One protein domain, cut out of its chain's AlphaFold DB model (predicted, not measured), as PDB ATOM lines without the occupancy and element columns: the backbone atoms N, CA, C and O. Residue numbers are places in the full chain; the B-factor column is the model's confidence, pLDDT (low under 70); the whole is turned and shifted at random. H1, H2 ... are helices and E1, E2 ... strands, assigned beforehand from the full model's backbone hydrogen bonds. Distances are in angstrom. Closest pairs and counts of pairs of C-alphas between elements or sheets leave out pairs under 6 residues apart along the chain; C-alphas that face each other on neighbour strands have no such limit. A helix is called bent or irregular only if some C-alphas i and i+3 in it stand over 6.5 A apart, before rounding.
ATOM      1  N   LYS A   2      55.366  -6.190 -28.948       90.19
ATOM      2  CA  LYS A   2      56.632  -6.441 -28.250       90.19
ATOM      3  C   LYS A   2      57.586  -5.258 -28.504       90.19
ATOM      4  O   LYS A   2      57.289  -4.455 -29.394       90.19
ATOM      5  N   PRO A   3      58.705  -5.131 -27.770       91.94
ATOM      6  CA  PRO A   3      59.729  -4.144 -28.099       91.94
ATOM      7  C   PRO A   3      60.142  -4.230 -29.574       91.94
ATOM      8  O   PRO A   3      60.363  -5.325 -30.097       91.94
ATOM      9  N   GLY A   4      60.213  -3.081 -30.244       88.06
ATOM     10  CA  GLY A   4      60.473  -2.982 -31.682       88.06
ATOM     11  C   GLY A   4      59.231  -2.764 -32.555       88.06
ATOM     12  O   GLY A   4      59.381  -2.303 -33.684       88.06
ATOM     13  N   ASP A   5      58.023  -3.043 -32.054       91.06
ATOM     14  CA  ASP A   5      56.790  -2.775 -32.805       91.06
ATOM     15  C   ASP A   5      56.475  -1.265 -32.809       91.06
ATOM     16  O   ASP A   5      56.709  -0.558 -31.821       91.06
ATOM     17  N   ILE A   6      55.899  -0.778 -33.912       91.25
ATOM     18  CA  ILE A   6      55.342   0.576 -34.005       91.25
ATOM     19  C   ILE A   6      53.899   0.564 -33.502       91.25
ATOM     20  O   ILE A   6      53.099  -0.280 -33.901       91.25
ATOM     21  N   VAL A   7      53.562   1.522 -32.643       91.56
ATOM     22  CA  VAL A   7      52.199   1.785 -32.178       91.56
ATOM     23  C   VAL A   7      51.697   3.096 -32.769       91.56
ATOM     24  O   VAL A   7      52.448   4.064 -32.896       91.56
ATOM     25  N   ILE A   8      50.418   3.114 -33.139       89.62
ATOM     26  CA  ILE A   8      49.732   4.286 -33.675       89.62
ATOM     27  C   ILE A   8      48.548   4.565 -32.764       89.62
ATOM     28  O   ILE A   8      47.713   3.684 -32.567       89.62
ATOM     29  N   ILE A   9      48.474   5.776 -32.221       87.25
ATOM     30  CA  ILE A   9      47.350   6.205 -31.394       87.25
ATOM     31  C   ILE A   9      46.686   7.417 -32.051       87.25
ATOM     32  O   ILE A   9      47.346   8.441 -32.262       87.25
ATOM     33  N   PRO A  10      45.388   7.337 -32.392       82.56
ATOM     34  CA  PRO A  10      44.629   8.519 -32.750       82.56
ATOM     35  C   PRO A  10      44.366   9.353 -31.497       82.56
ATOM     36  O   PRO A  10      43.873   8.837 -30.495       82.56
ATOM     37  N   LYS A  11      44.653  10.656 -31.549       72.06
ATOM     38  CA  LYS A  11      44.275  11.561 -30.461       72.06
ATOM     39  C   LYS A  11      42.746  11.693 -30.414       72.06
ATOM     40  O   LYS A  11      42.102  11.900 -31.449       72.06
ATOM     41  N   LYS A  12      42.159  11.563 -29.220       61.16
ATOM     42  CA  LYS A  12      40.719  11.747 -28.991       61.16
ATOM     43  C   LYS A  12      40.341  13.198 -29.316       61.16
ATOM     44  O   LYS A  12      41.042  14.120 -28.926       61.16
ATOM     45  N   GLY A  13      39.281  13.394 -30.102       59.09
ATOM     46  CA  GLY A  13      38.783  14.726 -30.483       59.09
ATOM     47  C   GLY A  13      39.662  15.537 -31.447       59.09
ATOM     48  O   GLY A  13      39.238  16.610 -31.861       59.09
ATOM     49  N   ASN A  14      40.846  15.046 -31.834       59.25
ATOM     50  CA  ASN A  14      41.788  15.796 -32.662       59.25
ATOM     51  C   ASN A  14      42.098  15.080 -33.988       59.25
ATOM     52  O   ASN A  14      42.036  13.849 -34.108       59.25
ATOM     53  N   GLU A  15      42.480  15.852 -35.000       75.94
ATOM     54  CA  GLU A  15      42.828  15.373 -36.340       75.94
ATOM     55  C   GLU A  15      44.282  14.878 -36.412       75.94
ATOM     56  O   GLU A  15      44.886  14.927 -37.469       75.94
ATOM     57  N   VAL A  16      44.882  14.400 -35.315       82.31
ATOM     58  CA  VAL A  16      46.306  14.010 -35.254       82.31
ATOM     59  C   VAL A  16      46.469  12.541 -34.861       82.31
ATOM     60  O   VAL A  16      45.746  12.013 -34.013       82.31
ATOM     61  N   LEU A  17      47.439  11.878 -35.489       86.50
ATOM     62  CA  LEU A  17      47.893  10.522 -35.200       86.50
ATOM     63  C   LEU A  17      49.302  10.571 -34.622       86.50
ATOM     64  O   LEU A  17      50.202  11.145 -35.239       86.50
ATOM     65  N   ALA A  18      49.493   9.940 -33.468       88.31
ATOM     66  CA  ALA A  18      50.794   9.774 -32.842       88.31
ATOM     67  C   ALA A  18      51.380   8.405 -33.189       88.31
ATOM     68  O   ALA A  18      50.705   7.384 -33.081       88.31
ATOM     69  N   PHE A  19      52.648   8.391 -33.582       89.19
ATOM     70  CA  PHE A  19      53.425   7.202 -33.901       89.19
ATOM     71  C   PHE A  19      54.530   7.039 -32.862       89.19
ATOM     72  O   PHE A  19      55.295   7.978 -32.611       89.19
ATOM     73  N   GLY A  20      54.635   5.850 -32.277       90.00
ATOM     74  CA  GLY A  20      55.626   5.531 -31.254       90.00
ATOM     75  C   GLY A  20      56.262   4.162 -31.457       90.00
ATOM     76  O   GLY A  20      55.695   3.292 -32.112       90.00
ATOM     77  N   LEU A  21      57.451   3.972 -30.893       90.69
ATOM     78  CA  LEU A  21      58.159   2.694 -30.849       90.69
ATOM     79  C   LEU A  21      58.025   2.093 -29.455       90.69
ATOM     80  O   LEU A  21      58.358   2.749 -28.467       90.69
ATOM     81  N   ILE A  22      57.585   0.840 -29.371       91.69
ATOM     82  CA  ILE A  22      57.589   0.106 -28.105       91.69
ATOM     83  C   ILE A  22      59.041  -0.192 -27.728       91.69
ATOM     84  O   ILE A  22      59.760  -0.853 -28.479       91.69
ATOM     85  N   THR A  23      59.466   0.277 -26.559       91.31
ATOM     86  CA  THR A  23      60.835   0.097 -26.049       91.31
ATOM     87  C   THR A  23      60.904  -0.866 -24.870       91.31
ATOM     88  O   THR A  23      61.952  -1.469 -24.652       91.31
ATOM     89  N   GLY A  24      59.798  -1.042 -24.143       86.00
ATOM     90  CA  GLY A  24      59.726  -1.890 -22.955       86.00
ATOM     91  C   GLY A  24      58.812  -3.105 -23.099       86.00
ATOM     92  O   GLY A  24      57.854  -3.131 -23.887       86.00
ATOM     93  N   ASP A  25      59.104  -4.121 -22.290       87.50
ATOM     94  CA  ASP A  25      58.180  -5.224 -22.053       87.50
ATOM     95  C   ASP A  25      56.951  -4.774 -21.253       87.50
ATOM     96  O   ASP A  25      56.799  -3.598 -20.921       87.50
ATOM     97  N   VAL A  26      56.002  -5.689 -21.037       86.31
ATOM     98  CA  VAL A  26      54.820  -5.362 -20.233       86.31
ATOM     99  C   VAL A  26      55.254  -5.136 -18.796       86.31
ATOM    100  O   VAL A  26      55.803  -6.036 -18.167       86.31
ATOM    101  N   GLU A  27      54.941  -3.958 -18.284       82.88
ATOM    102  CA  GLU A  27      55.042  -3.634 -16.874       82.88
ATOM    103  C   GLU A  27      53.653  -3.741 -16.248       82.88
ATOM    104  O   GLU A  27      52.670  -3.216 -16.783       82.88
ATOM    105  N   GLU A  28      53.573  -4.425 -15.111       81.62
ATOM    106  CA  GLU A  28      52.373  -4.461 -14.283       81.62
ATOM    107  C   GLU A  28      52.499  -3.418 -13.174       81.62
ATOM    108  O   GLU A  28      53.400  -3.479 -12.335       81.62
ATOM    109  N   ARG A  29      51.597  -2.438 -13.175       73.94
ATOM    110  CA  ARG A  29      51.414  -1.495 -12.075       73.94
ATOM    111  C   ARG A  29      50.445  -2.117 -11.075       73.94
ATOM    112  O   ARG A  29      49.354  -2.533 -11.450       73.94
ATOM    113  N   ARG A  30      50.808  -2.128  -9.794       71.81
ATOM    114  CA  ARG A  30      49.834  -2.350  -8.717       71.81
ATOM    115  C   ARG A  30      49.143  -1.023  -8.436       71.81
ATOM    116  O   ARG A  30      49.841  -0.059  -8.145       71.81
ATOM    117  N   LEU A  31      47.821  -0.989  -8.568       71.06
ATOM    118  CA  LEU A  31      47.016   0.154  -8.146       71.06
ATOM    119  C   LEU A  31      47.016   0.186  -6.615       71.06
ATOM    120  O   LEU A  31      46.744  -0.838  -5.980       71.06
ATOM    121  N   SER A  32      47.397   1.318  -6.036       73.75
ATOM    122  CA  SER A  32      47.227   1.599  -4.612       73.75
ATOM    123  C   SER A  32      45.796   2.068  -4.321       73.75
ATOM    124  O   SER A  32      45.042   2.376  -5.242       73.75
ATOM    125  N   GLU A  33      45.400   2.096  -3.047       68.19
ATOM    126  CA  GLU A  33      44.102   2.666  -2.649       68.19
ATOM    127  C   GLU A  33      44.019   4.163  -2.990       68.19
ATOM    128  O   GLU A  33      42.959   4.625  -3.404       68.19
ATOM    129  N   ASP A  34      45.148   4.878  -2.928       72.38
ATOM    130  CA  ASP A  34      45.255   6.290  -3.314       72.38
ATOM    131  C   ASP A  34      45.043   6.482  -4.831       72.38
ATOM    132  O   ASP A  34      44.282   7.353  -5.237       72.38
ATOM    133  N   ASP A  35      45.599   5.600  -5.679       67.75
ATOM    134  CA  ASP A  35      45.380   5.642  -7.141       67.75
ATOM    135  C   ASP A  35      43.888   5.497  -7.516       67.75
ATOM    136  O   ASP A  35      43.441   6.013  -8.535       67.75
ATOM    137  N   ILE A  36      43.109   4.761  -6.717       64.56
ATOM    138  CA  ILE A  36      41.674   4.544  -6.965       64.56
ATOM    139  C   ILE A  36      40.855   5.773  -6.547       64.56
ATOM    140  O   ILE A  36      39.816   6.047  -7.147       64.56
ATOM    141  N   LEU A  37      41.304   6.489  -5.515       66.38
ATOM    142  CA  LEU A  37      40.652   7.696  -5.007       66.38
ATOM    143  C   LEU A  37      40.917   8.916  -5.898       66.38
ATOM    144  O   LEU A  37      40.019   9.741  -6.048       66.38
ATOM    145  N   ASP A  38      42.089   8.980  -6.532       74.88
ATOM    146  CA  ASP A  38      42.511  10.077  -7.417       74.88
ATOM    147  C   ASP A  38      42.057   9.898  -8.889       74.88
ATOM    148  O   ASP A  38      42.587  10.547  -9.785       74.88
ATOM    149  N   ASP A  39      41.108   8.989  -9.159       69.00
ATOM    150  CA  ASP A  39      40.643   8.601 -10.510       69.00
ATOM    151  C   ASP A  39      41.796   8.253 -11.480       69.00
ATOM    152  O   ASP A  39      41.747   8.480 -12.694       69.00
ATOM    153  N   ALA A  40      42.879   7.681 -10.941       69.56
ATOM    154  CA  ALA A  40      44.057   7.372 -11.726       69.56
ATOM    155  C   ALA A  40      43.764   6.254 -12.737       69.56
ATOM    156  O   ALA A  40      42.979   5.329 -12.511       69.56
ATOM    157  N   CYS A  41      44.473   6.305 -13.866       68.88
ATOM    158  CA  CYS A  41      44.330   5.366 -14.975       68.88
ATOM    159  C   CYS A  41      44.224   3.886 -14.510       68.88
ATOM    160  O   CYS A  41      45.208   3.330 -14.007       68.88
ATOM    161  N   PRO A  42      43.079   3.203 -14.745       70.31
ATOM    162  CA  PRO A  42      42.788   1.886 -14.166       70.31
ATOM    163  C   PRO A  42      43.522   0.731 -14.870       70.31
ATOM    164  O   PRO A  42      43.327  -0.445 -14.547       70.31
ATOM    165  N   PHE A  43      44.357   1.025 -15.871       77.12
ATOM    166  CA  PHE A  43      45.055   0.007 -16.648       77.12
ATOM    167  C   PHE A  43      46.303  -0.503 -15.916       77.12
ATOM    168  O   PHE A  43      47.332   0.158 -15.817       77.12
ATOM    169  N   ILE A  44      46.217  -1.755 -15.465       81.81
ATOM    170  CA  ILE A  44      47.262  -2.465 -14.709       81.81
ATOM    171  C   ILE A  44      48.479  -2.784 -15.587       81.81
ATOM    172  O   ILE A  44      49.610  -2.807 -15.112       81.81
ATOM    173  N   ARG A  45      48.268  -3.040 -16.883       82.69
ATOM    174  CA  ARG A  45      49.326  -3.444 -17.818       82.69
ATOM    175  C   ARG A  45      49.672  -2.283 -18.733       82.69
ATOM    176  O   ARG A  45      48.837  -1.864 -19.532       82.69
ATOM    177  N   LYS A  46      50.920  -1.824 -18.670       84.00
ATOM    178  CA  LYS A  46      51.441  -0.764 -19.537       84.00
ATOM    179  C   LYS A  46      52.703  -1.210 -20.261       84.00
ATOM    180  O   LYS A  46      53.366  -2.168 -19.870       84.00
ATOM    181  N   ARG A  47      53.028  -0.514 -21.345       87.44
ATOM    182  CA  ARG A  47      54.295  -0.671 -22.063       87.44
ATOM    183  C   ARG A  47      54.925   0.694 -22.261       87.44
ATOM    184  O   ARG A  47      54.223   1.652 -22.574       87.44
ATOM    185  N   SER A  48      56.243   0.748 -22.129       88.81
ATOM    186  CA  SER A  48      57.018   1.950 -22.420       88.81
ATOM    187  C   SER A  48      57.080   2.183 -23.928       88.81
ATOM    188  O   SER A  48      57.430   1.282 -24.698       88.81
ATOM    189  N   VAL A  49      56.708   3.395 -24.338       89.25
ATOM    190  CA  VAL A  49      56.667   3.836 -25.734       89.25
ATOM    191  C   VAL A  49      57.498   5.102 -25.862       89.25
ATOM    192  O   VAL A  49      57.322   6.051 -25.103       89.25
ATOM    193  N   THR A  50      58.389   5.134 -26.846       90.31
ATOM    194  CA  THR A  50      59.056   6.368 -27.261       90.31
ATOM    195  C   THR A  50      58.287   6.964 -28.429       90.31
ATOM    196  O   THR A  50      58.222   6.363 -29.502       90.31
ATOM    197  N   TRP A  51      57.700   8.142 -28.223       87.38
ATOM    198  CA  TRP A  51      56.984   8.872 -29.267       87.38
ATOM    199  C   TRP A  51      57.953   9.440 -30.304       87.38
ATOM    200  O   TRP A  51      58.987  10.013 -29.966       87.38
ATOM    201  N   ILE A  52      57.624   9.241 -31.581       83.81
ATOM    202  CA  ILE A  52      58.509   9.543 -32.712       83.81
ATOM    203  C   ILE A  52      57.964  10.685 -33.564       83.81
ATOM    204  O   ILE A  52      58.735  11.543 -33.998       83.81
ATOM    205  N   LYS A  53      56.665  10.649 -33.887       82.12
ATOM    206  CA  LYS A  53      56.070  11.559 -34.873       82.12
ATOM    207  C   LYS A  53      54.571  11.729 -34.665       82.12
ATOM    208  O   LYS A  53      53.874  10.786 -34.311       82.12
ATOM    209  N   GLY A  54      54.098  12.942 -34.921       84.94
ATOM    210  CA  GLY A  54      52.697  13.327 -34.931       84.94
ATOM    211  C   GLY A  54      52.373  13.804 -36.335       84.94
ATOM    212  O   GLY A  54      53.134  14.584 -36.911       84.94
ATOM    213  N   ILE A  55      51.296  13.299 -36.919       81.75
ATOM    214  CA  ILE A  55      50.868  13.692 -38.260       81.75
ATOM    215  C   ILE A  55      49.372  13.938 -38.270       81.75
ATOM    216  O   ILE A  55      48.599  13.195 -37.668       81.75
ATOM    217  N   GLU A  56      48.966  14.989 -38.964       80.81
ATOM    218  CA  GLU A  56      47.555  15.274 -39.162       80.81
ATOM    219  C   GLU A  56      46.936  14.201 -40.068       80.81
ATOM    220  O   GLU A  56      47.529  13.796 -41.070       80.81
ATOM    221  N   LYS A  57      45.735  13.737 -39.724       78.88
ATOM    222  CA  LYS A  57      44.996  12.682 -40.417       78.88
ATOM    223  C   LYS A  57      44.835  13.029 -41.891       78.88
ATOM    224  O   LYS A  57      45.115  12.190 -42.726       78.88
ATOM    225  N   TYR A  58      44.518  14.272 -42.244       77.06
ATOM    226  CA  TYR A  58      44.367  14.646 -43.656       77.06
ATOM    227  C   TYR A  58      45.649  14.473 -44.503       77.06
ATOM    228  O   TYR A  58      45.582  14.493 -45.730       77.06
ATOM    229  N   ARG A  59      46.817  14.295 -43.866       76.62
ATOM    230  CA  ARG A  59      48.128  14.139 -44.517       76.62
ATOM    231  C   ARG A  59      48.607  12.694 -44.621       76.62
ATOM    232  O   ARG A  59      49.662  12.462 -45.216       76.62
ATOM    233  N   ILE A  60      47.907  11.737 -44.015       80.50
ATOM    234  CA  ILE A  60      48.249  10.320 -44.166       80.50
ATOM    235  C   ILE A  60      47.682   9.759 -45.465       80.50
ATOM    236  O   ILE A  60      46.750  10.299 -46.057       80.50
ATOM    237  N   ASP A  61      48.263   8.651 -45.915       81.19
ATOM    238  CA  ASP A  61      47.752   7.948 -47.084       81.19
ATOM    239  C   ASP A  61      46.290   7.517 -46.841       81.19
ATOM    240  O   ASP A  61      46.014   6.911 -45.800       81.19
ATOM    241  N   PRO A  62      45.351   7.776 -47.772       80.94
ATOM    242  CA  PRO A  62      43.941   7.433 -47.597       80.94
ATOM    243  C   PRO A  62      43.676   5.958 -47.271       80.94
ATOM    244  O   PRO A  62      42.667   5.645 -46.640       80.94
ATOM    245  N   HIS A  63      44.581   5.045 -47.645       82.94
ATOM    246  CA  HIS A  63      44.471   3.633 -47.270       82.94
ATOM    247  C   HIS A  63      44.485   3.438 -45.746       82.94
ATOM    248  O   HIS A  63      43.794   2.557 -45.236       82.94
ATOM    249  N   LEU A  64      45.181   4.299 -44.996       84.06
ATOM    250  CA  LEU A  64      45.206   4.268 -43.533       84.06
ATOM    251  C   LEU A  64      43.888   4.746 -42.900       84.06
ATOM    252  O   LEU A  64      43.634   4.431 -41.741       84.06
ATOM    253  N   TYR A  65      43.001   5.443 -43.622       82.12
ATOM    254  CA  TYR A  65      41.711   5.861 -43.054       82.12
ATOM    255  C   TYR A  65      40.808   4.691 -42.684       82.12
ATOM    256  O   TYR A  65      40.049   4.792 -41.723       82.12
ATOM    257  N   GLN A  66      40.890   3.580 -43.419       79.44
ATOM    258  CA  GLN A  66      40.111   2.384 -43.099       79.44
ATOM    259  C   GLN A  66      40.574   1.771 -41.775       79.44
ATOM    260  O   GLN A  66      39.744   1.446 -40.930       79.44
ATOM    261  N   PHE A  67      41.892   1.717 -41.556       82.31
ATOM    262  CA  PHE A  67      42.482   1.252 -40.303       82.31
ATOM    263  C   PHE A  67      42.004   2.075 -39.099       82.31
ATOM    264  O   PHE A  67      41.624   1.520 -38.071       82.31
ATOM    265  N   LEU A  68      41.948   3.401 -39.243       79.38
ATOM    266  CA  LEU A  68      41.567   4.314 -38.158       79.38
ATOM    267  C   LEU A  68      40.085   4.269 -37.779       79.38
ATOM    268  O   LEU A  68      39.710   4.804 -36.739       79.38
ATOM    269  N   ARG A  69      39.235   3.665 -38.614       77.50
ATOM    270  CA  ARG A  69      37.801   3.494 -38.332       77.50
ATOM    271  C   ARG A  69      37.493   2.229 -37.534       77.50
ATOM    272  O   ARG A  69      36.329   1.988 -37.220       77.50
ATOM    273  N   ASN A  70      38.502   1.417 -37.229       75.69
ATOM    274  CA  ASN A  70      38.316   0.207 -36.447       75.69
ATOM    275  C   ASN A  70      37.841   0.548 -35.019       75.69
ATOM    276  O   ASN A  70      38.401   1.425 -34.369       75.69
ATOM    277  N   GLN A  71      36.798  -0.139 -34.541       73.75
ATOM    278  CA  GLN A  71      36.216   0.066 -33.207       73.75
ATOM    279  C   GLN A  71      36.905  -0.762 -32.107       73.75
ATOM    280  O   GLN A  71      36.552  -0.646 -30.935       73.75
ATOM    281  N   HIS A  72      37.866  -1.621 -32.456       80.81
ATOM    282  CA  HIS A  72      38.619  -2.398 -31.477       80.81
ATOM    283  C   HIS A  72      39.663  -1.542 -30.752       80.81
ATOM    284  O   HIS A  72      40.392  -0.773 -31.375       80.81
ATOM    285  N   ALA A  73      39.797  -1.754 -29.439       78.38
ATOM    286  CA  ALA A  73      40.763  -1.047 -28.594       78.38
ATOM    287  C   ALA A  73      42.228  -1.265 -29.022       78.38
ATOM    288  O   ALA A  73      43.061  -0.380 -28.857       78.38
ATOM    289  N   ILE A  74      42.548  -2.442 -29.577       84.62
ATOM    290  CA  ILE A  74      43.859  -2.772 -30.144       84.62
ATOM    291  C   ILE A  74      43.629  -3.494 -31.469       84.62
ATOM    292  O   ILE A  74      42.865  -4.456 -31.527       84.62
ATOM    293  N   SER A  75      44.314  -3.043 -32.519       87.06
ATOM    294  CA  SER A  75      44.233  -3.615 -33.865       87.06
ATOM    295  C   SER A  75      45.627  -3.804 -34.457       87.06
ATOM    296  O   SER A  75      46.530  -3.011 -34.193       87.06
ATOM    297  N   VAL A  76      45.803  -4.849 -35.267       89.31
ATOM    298  CA  VAL A  76      47.051  -5.101 -36.005       89.31
ATOM    299  C   VAL A  76      47.020  -4.315 -37.315       89.31
ATOM    300  O   VAL A  76      46.026  -4.355 -38.033       89.31
ATOM    301  N   ALA A  77      48.105  -3.598 -37.613       88.62
ATOM    302  CA  ALA A  77      48.211  -2.704 -38.769       88.62
ATOM    303  C   ALA A  77      49.196  -3.206 -39.840       88.62
ATOM    304  O   ALA A  77      49.587  -2.436 -40.715       88.62
ATOM    305  N   ASP A  78      49.624  -4.470 -39.770       89.69
ATOM    306  CA  ASP A  78      50.706  -5.018 -40.602       89.69
ATOM    307  C   ASP A  78      50.419  -4.905 -42.108       89.69
ATOM    308  O   ASP A  78      51.321  -4.612 -42.894       89.69
ATOM    309  N   GLU A  79      49.154  -5.042 -42.515       89.50
ATOM    310  CA  GLU A  79      48.715  -4.846 -43.906       89.50
ATOM    311  C   GLU A  79      48.964  -3.414 -44.408       89.50
ATOM    312  O   GLU A  79      49.179  -3.186 -45.600       89.50
ATOM    313  N   TYR A  80      49.011  -2.448 -43.490       89.31
ATOM    314  CA  TYR A  80      49.269  -1.045 -43.778       89.31
ATOM    315  C   TYR A  80      50.741  -0.648 -43.601       89.31
ATOM    316  O   TYR A  80      51.085   0.524 -43.780       89.31
ATOM    317  N   ALA A  81      51.633  -1.598 -43.294       88.06
ATOM    318  CA  ALA A  81      53.047  -1.322 -43.049       88.06
ATOM    319  C   ALA A  81      53.726  -0.491 -44.161       88.06
ATOM    320  O   ALA A  81      54.434   0.449 -43.813       88.06
ATOM    321  N   PRO A  82      53.487  -0.709 -45.475       86.06
ATOM    322  CA  PRO A  82      54.087   0.130 -46.520       86.06
ATOM    323  C   PRO A  82      53.667   1.607 -46.461       86.06
ATOM    324  O   PRO A  82      54.377   2.483 -46.946       86.06
ATOM    325  N   PHE A  83      52.494   1.911 -45.907       87.00
ATOM    326  CA  PHE A  83      52.020   3.283 -45.715       87.00
ATOM    327  C   PHE A  83      52.656   3.907 -44.471       87.00
ATOM    328  O   PHE A  83      53.083   5.059 -44.503       87.00
ATOM    329  N   ILE A  84      52.776   3.115 -43.406       88.75
ATOM    330  CA  ILE A  84      53.391   3.512 -42.138       88.75
ATOM    331  C   ILE A  84      54.892   3.764 -42.325       88.75
ATOM    332  O   ILE A  84      55.382   4.820 -41.936       88.75
ATOM    333  N   ASP A  85      55.615   2.860 -42.988       87.88
ATOM    334  CA  ASP A  85      57.064   2.971 -43.206       87.88
ATOM    335  C   ASP A  85      57.439   4.279 -43.915       87.88
ATOM    336  O   ASP A  85      58.384   4.955 -43.505       87.88
ATOM    337  N   ARG A  86      56.648   4.674 -44.925       86.38
ATOM    338  CA  ARG A  86      56.823   5.925 -45.679       86.38
ATOM    339  C   ARG A  86      56.622   7.179 -44.832       86.38
ATOM    340  O   ARG A  86      57.264   8.191 -45.098       86.38
ATOM    341  N   ILE A  87      55.731   7.123 -43.841       84.56
ATOM    342  CA  ILE A  87      55.506   8.217 -42.883       84.56
ATOM    343  C   ILE A  87      56.659   8.280 -41.880       84.56
ATOM    344  O   ILE A  87      57.091   9.373 -41.502       84.56
ATOM    345  N   MET A  88      57.133   7.117 -41.436       83.81
ATOM    346  CA  MET A  88      58.122   6.992 -40.370       83.81
ATOM    347  C   MET A  88      59.541   7.316 -40.825       83.81
ATOM    348  O   MET A  88      60.326   7.825 -40.027       83.81
ATOM    349  N   ASN A  89      59.882   7.032 -42.084       85.06
ATOM    350  CA  ASN A  89      61.251   7.132 -42.570       85.06
ATOM    351  C   ASN A  89      61.312   7.722 -43.977       85.06
ATOM    352  O   ASN A  89      60.701   7.197 -44.905       85.06
ATOM    353  N   SER A  90      62.166   8.732 -44.155       87.00
ATOM    354  CA  SER A  90      62.471   9.274 -45.485       87.00
ATOM    355  C   SER A  90      63.446   8.410 -46.278       87.00
ATOM    356  O   SER A  90      63.538   8.548 -47.490       87.00
ATOM    357  N   LEU A 241      63.019  11.992 -36.571       45.09
ATOM    358  CA  LEU A 241      62.901  12.022 -35.103       45.09
ATOM    359  C   LEU A 241      62.692  13.423 -34.497       45.09
ATOM    360  O   LEU A 241      63.554  13.939 -33.788       45.09
ATOM    361  N   GLN A 242      61.502  14.000 -34.687       32.78
ATOM    362  CA  GLN A 242      61.014  15.042 -33.777       32.78
ATOM    363  C   GLN A 242      60.474  14.375 -32.503       32.78
ATOM    364  O   GLN A 242      59.271  14.241 -32.313       32.78
ATOM    365  N   VAL A 243      61.385  13.928 -31.633       41.97
ATOM    366  CA  VAL A 243      61.048  13.335 -30.322       41.97
ATOM    367  C   VAL A 243      60.469  14.387 -29.365       41.97
ATOM    368  O   VAL A 243      59.748  14.053 -28.433       41.97
ATOM    369  N   THR A 244      60.740  15.672 -29.595       31.55
ATOM    370  CA  THR A 244      60.706  16.663 -28.511       31.55
ATOM    371  C   THR A 244      59.462  17.548 -28.438       31.55
ATOM    372  O   THR A 244      59.378  18.350 -27.521       31.55
ATOM    373  N   SER A 245      58.498  17.457 -29.362       34.12
ATOM    374  CA  SER A 245      57.290  18.309 -29.305       34.12
ATOM    375  C   SER A 245      55.993  17.561 -28.998       34.12
ATOM    376  O   SER A 245      54.973  18.202 -28.759       34.12
ATOM    377  N   ILE A 246      56.015  16.225 -28.989       40.25
ATOM    378  CA  ILE A 246      54.808  15.398 -28.857       40.25
ATOM    379  C   ILE A 246      54.606  14.956 -27.412       40.25
ATOM    380  O   ILE A 246      53.486  15.049 -26.922       40.25
ATOM    381  N   SER A 247      55.670  14.546 -26.704       41.22
ATOM    382  CA  SER A 247      55.585  14.220 -25.271       41.22
ATOM    383  C   SER A 247      54.968  15.375 -24.492       41.22
ATOM    384  O   SER A 247      53.994  15.178 -23.784       41.22
ATOM    385  N   ASP A 248      55.426  16.601 -24.745       39.59
ATOM    386  CA  ASP A 248      54.943  17.795 -24.051       39.59
ATOM    387  C   ASP A 248      53.493  18.161 -24.406       39.59
ATOM    388  O   ASP A 248      52.842  18.850 -23.630       39.59
ATOM    389  N   GLN A 249      52.983  17.743 -25.570       40.72
ATOM    390  CA  GLN A 249      51.600  18.008 -25.997       40.72
ATOM    391  C   GLN A 249      50.609  16.942 -25.521       40.72
ATOM    392  O   GLN A 249      49.443  17.266 -25.327       40.72
ATOM    393  N   PHE A 250      51.057  15.698 -25.336       44.09
ATOM    394  CA  PHE A 250      50.238  14.626 -24.765       44.09
ATOM    395  C   PHE A 250      50.304  14.628 -23.224       44.09
ATOM    396  O   PHE A 250      49.268  14.524 -22.582       44.09
ATOM    397  N   GLU A 251      51.470  14.879 -22.611       43.75
ATOM    398  CA  GLU A 251      51.621  14.935 -21.142       43.75
ATOM    399  C   GLU A 251      50.997  16.187 -20.503       43.75
ATOM    400  O   GLU A 251      50.576  16.139 -19.346       43.75
ATOM    401  N   LYS A 252      50.935  17.327 -21.213       40.78
ATOM    402  CA  LYS A 252      50.284  18.542 -20.683       40.78
ATOM    403  C   LYS A 252      48.763  18.445 -20.662       40.78
ATOM    404  O   LYS A 252      48.157  19.111 -19.832       40.78
ATOM    405  N   GLU A 253      48.162  17.665 -21.561       41.00
ATOM    406  CA  GLU A 253      46.709  17.485 -21.608       41.00
ATOM    407  C   GLU A 253      46.228  16.361 -20.694       41.00
ATOM    408  O   GLU A 253      45.203  16.566 -20.059       41.00
ATOM    409  N   ASP A 254      46.991  15.274 -20.503       41.66
ATOM    410  CA  ASP A 254      46.677  14.295 -19.443       41.66
ATOM    411  C   ASP A 254      46.583  14.999 -18.069       41.66
ATOM    412  O   ASP A 254      45.651  14.758 -17.311       41.66
ATOM    413  N   ARG A 255      47.453  15.989 -17.796       39.09
ATOM    414  CA  ARG A 255      47.359  16.841 -16.588       39.09
ATOM    415  C   ARG A 255      46.273  17.922 -16.633       39.09
ATOM    416  O   ARG A 255      45.961  18.506 -15.597       39.09
ATOM    417  N   ALA A 256      45.759  18.290 -17.806       36.97
ATOM    418  CA  ALA A 256      44.736  19.335 -17.942       36.97
ATOM    419  C   ALA A 256      43.312  18.758 -17.930       36.97
ATOM    420  O   ALA A 256      42.410  19.414 -17.417       36.97
ATOM    421  N   GLU A 257      43.112  17.537 -18.438       38.12
ATOM    422  CA  GLU A 257      41.841  16.810 -18.333       38.12
ATOM    423  C   GLU A 257      41.565  16.363 -16.884       38.12
ATOM    424  O   GLU A 257      40.412  16.426 -16.463       38.12
ATOM    425  N   GLU A 258      42.602  16.065 -16.087       42.12
ATOM    426  CA  GLU A 258      42.496  15.859 -14.626       42.12
ATOM    427  C   GLU A 258      41.995  17.116 -13.875       42.12
ATOM    428  O   GLU A 258      41.308  17.002 -12.868       42.12
ATOM    429  N   ASN A 259      42.263  18.328 -14.380       38.59
ATOM    430  CA  ASN A 259      41.894  19.596 -13.722       38.59
ATOM    431  C   ASN A 259      40.543  20.190 -14.183       38.59
ATOM    432  O   ASN A 259      40.161  21.277 -13.746       38.59
ATOM    433  N   HIS A 260      39.827  19.532 -15.099       38.41
ATOM    434  CA  HIS A 260      38.533  20.002 -15.621       38.41
ATOM    435  C   HIS A 260      37.357  19.059 -15.318       38.41
ATOM    436  O   HIS A 260      36.259  19.276 -15.835       38.41
ATOM    437  N   GLN A 261      37.569  18.052 -14.466       36.62
ATOM    438  CA  GLN A 261      36.506  17.202 -13.911       36.62
ATOM    439  C   GLN A 261      36.220  17.441 -12.411       36.62
ATOM    440  O   GLN A 261      35.407  16.711 -11.849       36.62
ATOM    441  N   GLU A 262      36.801  18.482 -11.794       34.81
ATOM    442  CA  GLU A 262      36.342  19.036 -10.499       34.81
ATOM    443  C   GLU A 262      35.173  20.022 -10.654       34.81
ATOM    444  O   GLU A 262      35.248  20.926 -11.524       34.81
TER     445      GLU A 262
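What this domain is: This is residues 2 to 90 and 241 to 262 of the 262 residues of an uncharacterized protein of Acetonema longum DSM 6540 (UniProt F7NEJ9). A twisted sheet of three strands makes the core, and its two long strands, E2 and E3, bend sharply and run on together beyond E1 toward a loop with the small helix H1 at its far end. At the other end of the domain H3 crosses one face of the sheet with H2 set against it, while H4 starts at E3 and sticks out with residues 251 to 257. The printed part has 111 residues, with four named helices and three named strands in the order E1 E2 H1 E3 H2 H3 H4. The sheet runs E1 - E2 - E3, all antiparallel, and the class is mixed, helices and strands. The whole is only just compact, close to loose, with a radius of gyration of the C-alphas of 15.6 A, and only just elongated, spanning 45 by 30 by 30 A.

How they stand to each other: E1, residues 6 to 10, and E2, residues 16 to 28, form a hairpin; N 7 and O 20 are 2.8 A apart, within hydrogen-bond range. E2 bends by 87 degrees at residue 25. H1, residues 33 to 37, is not on the sheet. E3, residues 45 to 56, is antiparallel to E2, with N 17 and O 55 at 2.8 A and N 46 and O 27 at 2.9 A, and bends by 77 degrees at residue 52. H2, residues 63 to 68, touches H3, residues 78 to 88, about perpendicular at 74 degrees; their closest C-alphas, those of Leu 64 and Tyr 80, are 6.7 A apart. H3 and the sheet make two layers, a helix on one face of a sheet, at a height over the sheet of 9.6 A. H3 runs across the strands, at 84 degrees to E1 on the local plane. H4, residues 247 to 257, only grazes the sheet with residues 247 to 250; the closest C-alphas of E3 and H4, those of Trp 51 and Ser 247, are 6.8 A apart. H1 is apart from H2, H3 and H4. Every O i to N i+4 pair is within hydrogen-bond range in H1, but 1 of 2 in H2, 4 of 7 in H3 and 6 of 7 in H4.

Where its parts are: E1 begins at C-alpha 6 (55.342, 0.576, -34.005) and is 13.4 A long. E2 measures 28.6 A, H1 6.5 A, E3 28.4 A and H2 9.6 A. H3, 14.1 A, is irregular: C-alphas 79 and 82 are 7.8 A apart. H4, 15.6 A, ends at C-alpha 257 (41.841, 16.810, -18.333).

The domain as a whole: The C-alphas farthest apart, those of Glu 33 and Ser 90, are 47.1 A apart. Residues 91 to 240 are not printed, and C-alphas 90 and 241 are 10.7 A apart across this cut. Of the links that are printed whole, none is long. The mean pLDDT of the printed part is 73.2; 32 residues are under 70, among them residues 241 to 262.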